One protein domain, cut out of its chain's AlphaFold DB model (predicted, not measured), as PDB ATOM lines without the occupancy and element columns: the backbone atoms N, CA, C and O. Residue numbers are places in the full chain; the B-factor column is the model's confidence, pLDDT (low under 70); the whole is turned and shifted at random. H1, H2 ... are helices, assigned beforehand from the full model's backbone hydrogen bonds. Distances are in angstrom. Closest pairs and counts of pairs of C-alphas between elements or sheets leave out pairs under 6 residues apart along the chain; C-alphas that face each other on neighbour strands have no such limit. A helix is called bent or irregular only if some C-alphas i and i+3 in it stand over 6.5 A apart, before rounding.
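Overview. This is residues 179 to 242 of the 243 residues of an uncharacterized protein of Puccinia graminis f. sp. tritici (UniProt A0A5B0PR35). Two long helices make an open V: the last residues of H1, 205 to 209, meet residues 224 to 231 of H2 at the point, and beyond it lie residues 218 to 223 of H2 and the turn of the chain through residues 210 to 217. From the point the two arms spread apart, and their far parts, residues 179 to 201 and residues 233 to 242, stick out free; the longer arm, H1, makes most of the length. The printed part has 64 residues with two named helices, H1 then H2, and no named strand; its class is all helix. It is extended, with a radius of gyration of the C-alphas of 17.6 A and spans of 57 by 27 by 15 A.

Arrangement. Start with the longest helix, H1, residues 179 to 209, and look at its residues 205 to 209, with which alone it touches H2, residues 218 to 241. On H2, look at residues 224 to 231, the part that alone touches H1. The closest C-alphas of the two helices are those of Met 209 and Gln 228, 5.7 A apart. The helices run opposite ways at a steep tilt of 51 degrees. In both H1 and H2 every O i to N i+4 pair is within hydrogen-bond range.

Along the chain. Find C-alpha 179 at (3.020, -16.147, 142.337); from there H1 runs 44.8 A to C-alpha 209 at (-21.362, 19.189, 129.616). H2 begins at Asp 218 and runs 34.9 A to C-alpha 241 at (1.022, 20.443, 131.728). Neither helix is bent.

Size, cuts and confidence. The two C-alphas farthest apart, those of His 179 and Asp 218, are 57.1 A apart. The link from H1 to H2, 8 residues, is short. The printed part has no cut, its mean pLDDT is 93.5, and no printed residue is under 70.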
ATOM      1  N   HIS A 179       3.039 -17.462 141.696       87.25
ATOM      2  CA  HIS A 179       3.020 -16.147 142.337       87.25
ATOM      3  C   HIS A 179       3.168 -15.015 141.315       87.25
ATOM      4  O   HIS A 179       2.440 -14.035 141.375       87.25
ATOM      5  N   HIS A 180       4.080 -15.154 140.349       86.94
ATOM      6  CA  HIS A 180       4.246 -14.153 139.298       86.94
ATOM      7  C   HIS A 180       2.995 -14.012 138.421       86.94
ATOM      8  O   HIS A 180       2.581 -12.892 138.165       86.94
ATOM      9  N   ILE A 181       2.366 -15.127 138.030       88.81
ATOM     10  CA  ILE A 181       1.109 -15.125 137.265       88.81
ATOM     11  C   ILE A 181      -0.007 -14.451 138.066       88.81
ATOM     12  O   ILE A 181      -0.731 -13.634 137.521       88.81
ATOM     13  N   LYS A 182      -0.136 -14.761 139.361       86.19
ATOM     14  CA  LYS A 182      -1.146 -14.129 140.219       86.19
ATOM     15  C   LYS A 182      -0.935 -12.624 140.329       86.19
ATOM     16  O   LYS A 182      -1.890 -11.887 140.155       86.19
ATOM     17  N   ASN A 183       0.294 -12.175 140.576       90.00
ATOM     18  CA  ASN A 183       0.589 -10.745 140.639       90.00
ATOM     19  C   ASN A 183       0.310 -10.053 139.299       90.00
ATOM     20  O   ASN A 183      -0.327  -9.014 139.301       90.00
ATOM     21  N   ASP A 184       0.689 -10.664 138.173       93.38
ATOM     22  CA  ASP A 184       0.383 -10.137 136.835       93.38
ATOM     23  C   ASP A 184      -1.134 -10.057 136.573       93.38
ATOM     24  O   ASP A 184      -1.610  -9.096 135.975       93.38
ATOM     25  N   ILE A 185      -1.916 -11.028 137.059       93.56
ATOM     26  CA  ILE A 185      -3.385 -10.976 137.002       93.56
ATOM     27  C   ILE A 185      -3.914  -9.822 137.857       93.56
ATOM     28  O   ILE A 185      -4.691  -9.021 137.351       93.56
ATOM     29  N   PHE A 186      -3.462  -9.689 139.108       92.06
ATOM     30  CA  PHE A 186      -3.883  -8.591 139.983       92.06
ATOM     31  C   PHE A 186      -3.527  -7.220 139.399       92.06
ATOM     32  O   PHE A 186      -4.345  -6.305 139.447       92.06
ATOM     33  N   ASP A 187      -2.344  -7.083 138.804       93.62
ATOM     34  CA  ASP A 187      -1.907  -5.843 138.167       93.62
ATOM     35  C   ASP A 187      -2.793  -5.504 136.957       93.62
ATOM     36  O   ASP A 187      -3.196  -4.352 136.780       93.62
ATOM     37  N   LYS A 188      -3.156  -6.504 136.143       94.50
ATOM     38  CA  LYS A 188      -4.073  -6.331 135.003       94.50
ATOM     39  C   LYS A 188      -5.498  -6.006 135.440       94.50
ATOM     40  O   LYS A 188      -6.126  -5.138 134.837       94.50
ATOM     41  N   GLU A 189      -6.005  -6.659 136.481       94.19
ATOM     42  CA  GLU A 189      -7.321  -6.364 137.057       94.19
ATOM     43  C   GLU A 189      -7.365  -4.944 137.623       94.19
ATOM     44  O   GLU A 189      -8.304  -4.201 137.338       94.19
ATOM     45  N   ALA A 190      -6.322  -4.524 138.345       95.19
ATOM     46  CA  ALA A 190      -6.206  -3.168 138.869       95.19
ATOM     47  C   ALA A 190      -6.178  -2.121 137.743       95.19
ATOM     48  O   ALA A 190      -6.896  -1.124 137.814       95.19
ATOM     49  N   GLN A 191      -5.411  -2.361 136.672       95.69
ATOM     50  CA  GLN A 191      -5.392  -1.484 135.495       95.69
ATOM     51  C   GLN A 191      -6.752  -1.433 134.802       95.69
ATOM     52  O   GLN A 191      -7.238  -0.353 134.476       95.69
ATOM     53  N   SER A 192      -7.397  -2.584 134.600       95.81
ATOM     54  CA  SER A 192      -8.712  -2.635 133.966       95.81
ATOM     55  C   SER A 192      -9.761  -1.894 134.794       95.81
ATOM     56  O   SER A 192     -10.563  -1.152 134.229       95.81
ATOM     57  N   LEU A 193      -9.756  -2.057 136.119       94.31
ATOM     58  CA  LEU A 193     -10.681  -1.369 137.017       94.31
ATOM     59  C   LEU A 193     -10.431   0.145 137.028       94.31
ATOM     60  O   LEU A 193     -11.380   0.925 136.978       94.31
ATOM     61  N   GLN A 194      -9.163   0.563 137.007       94.88
ATOM     62  CA  GLN A 194      -8.786   1.969 136.875       94.88
ATOM     63  C   GLN A 194      -9.287   2.562 135.551       94.88
ATOM     64  O   GLN A 194      -9.853   3.652 135.550       94.88
ATOM     65  N   MET A 195      -9.147   1.840 134.435       93.44
ATOM     66  CA  MET A 195      -9.659   2.279 133.132       93.44
ATOM     67  C   MET A 195     -11.187   2.390 133.122       93.44
ATOM     68  O   MET A 195     -11.722   3.351 132.577       93.44
ATOM     69  N   MET A 196     -11.905   1.460 133.763       92.31
ATOM     70  CA  MET A 196     -13.362   1.560 133.911       92.31
ATOM     71  C   MET A 196     -13.766   2.782 134.740       92.31
ATOM     72  O   MET A 196     -14.692   3.494 134.355       92.31
ATOM     73  N   ALA A 197     -13.060   3.061 135.839       91.94
ATOM     74  CA  ALA A 197     -13.308   4.240 136.664       91.94
ATOM     75  C   ALA A 197     -13.019   5.545 135.902       91.94
ATOM     76  O   ALA A 197     -13.829   6.470 135.942       91.94
ATOM     77  N   MET A 198     -11.907   5.607 135.159       91.44
ATOM     78  CA  MET A 198     -11.549   6.760 134.324       91.44
ATOM     79  C   MET A 198     -12.557   6.984 133.196       91.44
ATOM     80  O   MET A 198     -13.001   8.112 132.993       91.44
ATOM     81  N   ASN A 199     -12.976   5.920 132.507       92.88
ATOM     82  CA  ASN A 199     -14.010   6.005 131.479       92.88
ATOM     83  C   ASN A 199     -15.357   6.428 132.079       92.88
ATOM     84  O   ASN A 199     -16.061   7.238 131.488       92.88
ATOM     85  N   GLY A 200     -15.710   5.920 133.263       93.00
ATOM     86  CA  GLY A 200     -16.904   6.336 133.997       93.00
ATOM     87  C   GLY A 200     -16.885   7.824 134.352       93.00
ATOM     88  O   GLY A 200     -17.879   8.512 134.132       93.00
ATOM     89  N   ALA A 201     -15.746   8.335 134.830       91.56
ATOM     90  CA  ALA A 201     -15.558   9.755 135.121       91.56
ATOM     91  C   ALA A 201     -15.661  10.618 133.852       91.56
ATOM     92  O   ALA A 201     -16.423  11.579 133.835       91.56
ATOM     93  N   ALA A 202     -14.987  10.234 132.763       92.12
ATOM     94  CA  ALA A 202     -15.067  10.951 131.489       92.12
ATOM     95  C   ALA A 202     -16.493  10.955 130.912       92.12
ATOM     96  O   ALA A 202     -16.972  11.979 130.430       92.12
ATOM     97  N   ASN A 203     -17.205   9.829 131.002       94.44
ATOM     98  CA  ASN A 203     -18.604   9.743 130.584       94.44
ATOM     99  C   ASN A 203     -19.508  10.644 131.438       94.44
ATOM    100  O   ASN A 203     -20.430  11.262 130.907       94.44
ATOM    101  N   ASN A 204     -19.245  10.740 132.745       93.81
ATOM    102  CA  ASN A 204     -19.960  11.657 133.627       93.81
ATOM    103  C   ASN A 204     -19.721  13.117 133.220       93.81
ATOM    104  O   ASN A 204     -20.689  13.858 133.065       93.81
ATOM    105  N   ASP A 205     -18.471  13.502 132.950       94.81
ATOM    106  CA  ASP A 205     -18.136  14.850 132.482       94.81
ATOM    107  C   ASP A 205     -18.870  15.190 131.175       94.81
ATOM    108  O   ASP A 205     -19.462  16.261 131.055       94.81
ATOM    109  N   VAL A 206     -18.907  14.257 130.216       94.44
ATOM    110  CA  VAL A 206     -19.655  14.421 128.956       94.44
ATOM    111  C   VAL A 206     -21.152  14.615 129.216       94.44
ATOM    112  O   VAL A 206     -21.779  15.465 128.583       94.44
ATOM    113  N   MET A 207     -21.731  13.864 130.153       94.88
ATOM    114  CA  MET A 207     -23.140  14.005 130.525       94.88
ATOM    115  C   MET A 207     -23.428  15.384 131.138       94.88
ATOM    116  O   MET A 207     -24.400  16.027 130.757       94.88
ATOM    117  N   ILE A 208     -22.553  15.869 132.025       95.25
ATOM    118  CA  ILE A 208     -22.672  17.196 132.649       95.25
ATOM    119  C   ILE A 208     -22.510  18.327 131.623       95.25
ATOM    120  O   ILE A 208     -23.230  19.324 131.684       95.25
ATOM    121  N   MET A 209     -21.588  18.188 130.667       93.62
ATOM    122  CA  MET A 209     -21.362  19.189 129.616       93.62
ATOM    123  C   MET A 209     -22.512  19.266 128.607       93.62
ATOM    124  O   MET A 209     -22.800  20.347 128.103       93.62
ATOM    125  N   ASN A 210     -23.182  18.146 128.333       94.75
ATOM    126  CA  ASN A 210     -24.308  18.085 127.398       94.75
ATOM    127  C   ASN A 210     -25.672  18.365 128.050       94.75
ATOM    128  O   ASN A 210     -26.689  18.363 127.355       94.75
ATOM    129  N   GLN A 211     -25.717  18.581 129.364       93.50
ATOM    130  CA  GLN A 211     -26.951  18.895 130.074       93.50
ATOM    131  C   GLN A 211     -27.519  20.240 129.588       93.50
ATOM    132  O   GLN A 211     -26.859  21.273 129.707       93.50
ATOM    133  N   ASP A 212     -28.758  20.244 129.084       93.44
ATOM    134  CA  ASP A 212     -29.487  21.488 128.810       93.44
ATOM    135  C   ASP A 212     -29.858  22.151 130.139       93.44
ATOM    136  O   ASP A 212     -30.463  21.517 131.003       93.44
ATOM    137  N   ILE A 213     -29.466  23.417 130.293       92.12
ATOM    138  CA  ILE A 213     -29.622  24.224 131.509       92.12
ATOM    139  C   ILE A 213     -30.775  25.231 131.430       92.12
ATOM    140  O   ILE A 213     -31.076  25.901 132.416       92.12
ATOM    141  N   SER A 214     -31.425  25.352 130.269       92.31
ATOM    142  CA  SER A 214     -32.421  26.399 129.996       92.31
ATOM    143  C   SER A 214     -33.726  26.200 130.772       92.31
ATOM    144  O   SER A 214     -34.424  27.164 131.066       92.31
ATOM    145  N   ASN A 215     -34.036  24.946 131.110       92.00
ATOM    146  CA  ASN A 215     -35.288  24.531 131.747       92.00
ATOM    147  C   ASN A 215     -35.118  24.138 133.226       92.00
ATOM    148  O   ASN A 215     -35.973  23.445 133.770       92.00
ATOM    149  N   LEU A 216     -34.005  24.522 133.863       91.69
ATOM    150  CA  LEU A 216     -33.725  24.202 135.264       91.69
ATOM    151  C   LEU A 216     -33.936  25.403 136.186       91.69
ATOM    152  O   LEU A 216     -33.694  26.549 135.795       91.69
ATOM    153  N   ASP A 217     -34.315  25.099 137.429       95.50
ATOM    154  CA  ASP A 217     -34.381  26.049 138.541       95.50
ATOM    155  C   ASP A 217     -33.038  26.771 138.738       95.50
ATOM    156  O   ASP A 217     -31.974  26.238 138.408       95.50
ATOM    157  N   ASP A 218     -33.082  27.985 139.289       95.56
ATOM    158  CA  ASP A 218     -31.919  28.873 139.413       95.56
ATOM    159  C   ASP A 218     -30.731  28.211 140.132       95.56
ATOM    160  O   ASP A 218     -29.612  28.247 139.614       95.56
ATOM    161  N   ASP A 219     -30.987  27.519 141.245       94.25
ATOM    162  CA  ASP A 219     -29.959  26.822 142.031       94.25
ATOM    163  C   ASP A 219     -29.302  25.678 141.239       94.25
ATOM    164  O   ASP A 219     -28.079  25.503 141.234       94.25
ATOM    165  N   ALA A 220     -30.109  24.894 140.520       93.69
ATOM    166  CA  ALA A 220     -29.608  23.785 139.715       93.69
ATOM    167  C   ALA A 220     -28.817  24.299 138.503       93.69
ATOM    168  O   ALA A 220     -27.757  23.766 138.167       93.69
ATOM    169  N   ARG A 221     -29.290  25.375 137.869       95.81
ATOM    170  CA  ARG A 221     -28.602  26.029 136.754       95.81
ATOM    171  C   ARG A 221     -27.231  26.558 137.170       95.81
ATOM    172  O   ARG A 221     -26.265  26.387 136.420       95.81
ATOM    173  N   GLU A 222     -27.122  27.150 138.356       95.56
ATOM    174  CA  GLU A 222     -25.836  27.572 138.913       95.56
ATOM    175  C   GLU A 222     -24.902  26.376 139.140       95.56
ATOM    176  O   GLU A 222     -23.751  26.411 138.694       95.56
ATOM    177  N   TYR A 223     -25.407  25.288 139.734       95.31
ATOM    178  CA  TYR A 223     -24.635  24.064 139.958       95.31
ATOM    179  C   TYR A 223     -24.030  23.506 138.662       95.31
ATOM    180  O   TYR A 223     -22.810  23.324 138.576       95.31
ATOM    181  N   PHE A 224     -24.849  23.272 137.631       96.50
ATOM    182  CA  PHE A 224     -24.361  22.714 136.365       96.50
ATOM    183  C   PHE A 224     -23.381  23.663 135.676       96.50
ATOM    184  O   PHE A 224     -22.329  23.224 135.216       96.50
ATOM    185  N   THR A 225     -23.657  24.969 135.685       95.50
ATOM    186  CA  THR A 225     -22.751  25.975 135.111       95.50
ATOM    187  C   THR A 225     -21.388  25.963 135.801       95.50
ATOM    188  O   THR A 225     -20.344  25.986 135.142       95.50
ATOM    189  N   LEU A 226     -21.373  25.926 137.136       96.88
ATOM    190  CA  LEU A 226     -20.137  25.858 137.908       96.88
ATOM    191  C   LEU A 226     -19.381  24.565 137.601       96.88
ATOM    192  O   LEU A 226     -18.159  24.584 137.425       96.88
ATOM    193  N   ARG A 227     -20.103  23.447 137.479       96.25
ATOM    194  CA  ARG A 227     -19.476  22.154 137.241       96.25
ATOM    195  C   ARG A 227     -18.880  22.032 135.845       96.25
ATOM    196  O   ARG A 227     -17.738  21.594 135.728       96.25
ATOM    197  N   GLN A 228     -19.571  22.534 134.824       96.69
ATOM    198  CA  GLN A 228     -19.047  22.657 133.461       96.69
ATOM    199  C   GLN A 228     -17.767  23.506 133.418       96.69
ATOM    200  O   GLN A 228     -16.760  23.096 132.840       96.69
ATOM    201  N   LYS A 229     -17.753  24.663 134.100       96.50
ATOM    202  CA  LYS A 229     -16.549  25.509 134.206       96.50
ATOM    203  C   LYS A 229     -15.380  24.776 134.865       96.50
ATOM    204  O   LYS A 229     -14.247  24.901 134.403       96.50
ATOM    205  N   GLN A 230     -15.638  24.000 135.916       96.62
ATOM    206  CA  GLN A 230     -14.598  23.227 136.596       96.62
ATOM    207  C   GLN A 230     -14.010  22.121 135.705       96.62
ATOM    208  O   GLN A 230     -12.795  21.906 135.727       96.62
ATOM    209  N   ILE A 231     -14.845  21.445 134.907       96.00
ATOM    210  CA  ILE A 231     -14.398  20.444 133.925       96.00
ATOM    211  C   ILE A 231     -13.469  21.108 132.899       96.00
ATOM    212  O   ILE A 231     -12.339  20.658 132.708       96.00
ATOM    213  N   LEU A 232     -13.881  22.238 132.315       95.38
ATOM    214  CA  LEU A 232     -13.068  22.981 131.344       95.38
ATOM    215  C   LEU A 232     -11.730  23.458 131.924       95.38
ATOM    216  O   LEU A 232     -10.695  23.308 131.275       95.38
ATOM    217  N   ALA A 233     -11.731  23.989 133.149       96.88
ATOM    218  CA  ALA A 233     -10.507  24.432 133.815       96.88
ATOM    219  C   ALA A 233      -9.526  23.269 134.046       96.88
ATOM    220  O   ALA A 233      -8.324  23.412 133.820       96.88
ATOM    221  N   SER A 234     -10.042  22.099 134.434       93.94
ATOM    222  CA  SER A 234      -9.233  20.888 134.620       93.94
ATOM    223  C   SER A 234      -8.624  20.408 133.296       93.94
ATOM    224  O   SER A 234      -7.442  20.071 133.242       93.94
ATOM    225  N   LEU A 235      -9.396  20.437 132.203       92.88
ATOM    226  CA  LEU A 235      -8.913  20.079 130.863       92.88
ATOM    227  C   LEU A 235      -7.833  21.045 130.359       92.88
ATOM    228  O   LEU A 235      -6.827  20.604 129.807       92.88
ATOM    229  N   GLN A 236      -8.001  22.349 130.591       95.25
ATOM    230  CA  GLN A 236      -6.995  23.356 130.247       95.25
ATOM    231  C   GLN A 236      -5.705  23.178 131.057       95.25
ATOM    232  O   GLN A 236      -4.615  23.259 130.490       95.25
ATOM    233  N   ALA A 237      -5.810  22.896 132.359       95.38
ATOM    234  CA  ALA A 237      -4.650  22.630 133.206       95.38
ATOM    235  C   ALA A 237      -3.868  21.393 132.732       95.38
ATOM    236  O   ALA A 237      -2.643  21.439 132.642       95.38
ATOM    237  N   ASN A 238      -4.573  20.324 132.352       91.94
ATOM    238  CA  ASN A 238      -3.964  19.105 131.815       91.94
ATOM    239  C   ASN A 238      -3.324  19.319 130.430       91.94
ATOM    240  O   ASN A 238      -2.273  18.751 130.138       91.94
ATOM    241  N   ALA A 239      -3.922  20.152 129.572       93.38
ATOM    242  CA  ALA A 239      -3.332  20.524 128.283       93.38
ATOM    243  C   ALA A 239      -2.068  21.388 128.459       93.38
ATOM    244  O   ALA A 239      -1.091  21.233 127.732       93.38
ATOM    245  N   SER A 240      -2.075  22.267 129.464       94.50
ATOM    246  CA  SER A 240      -0.940  23.141 129.781       94.50
ATOM    247  C   SER A 240       0.232  22.384 130.408       94.50
ATOM    248  O   SER A 240       1.369  22.805 130.253       94.50
ATOM    249  N   SER A 241      -0.023  21.280 131.119       90.50
ATOM    250  CA  SER A 241       1.022  20.443 131.728       90.50
ATOM    251  C   SER A 241       1.639  19.416 130.772       90.50
ATOM    252  O   SER A 241       2.652  18.808 131.112       90.50
ATOM    253  N   SER A 242       1.030  19.205 129.602       81.12
ATOM    254  CA  SER A 242       1.486  18.263 128.570       81.12
ATOM    255  C   SER A 242       2.182  18.933 127.376       81.12
ATOM    256  O   SER A 242       2.634  18.223 126.476       81.12
TER     257      SER A 242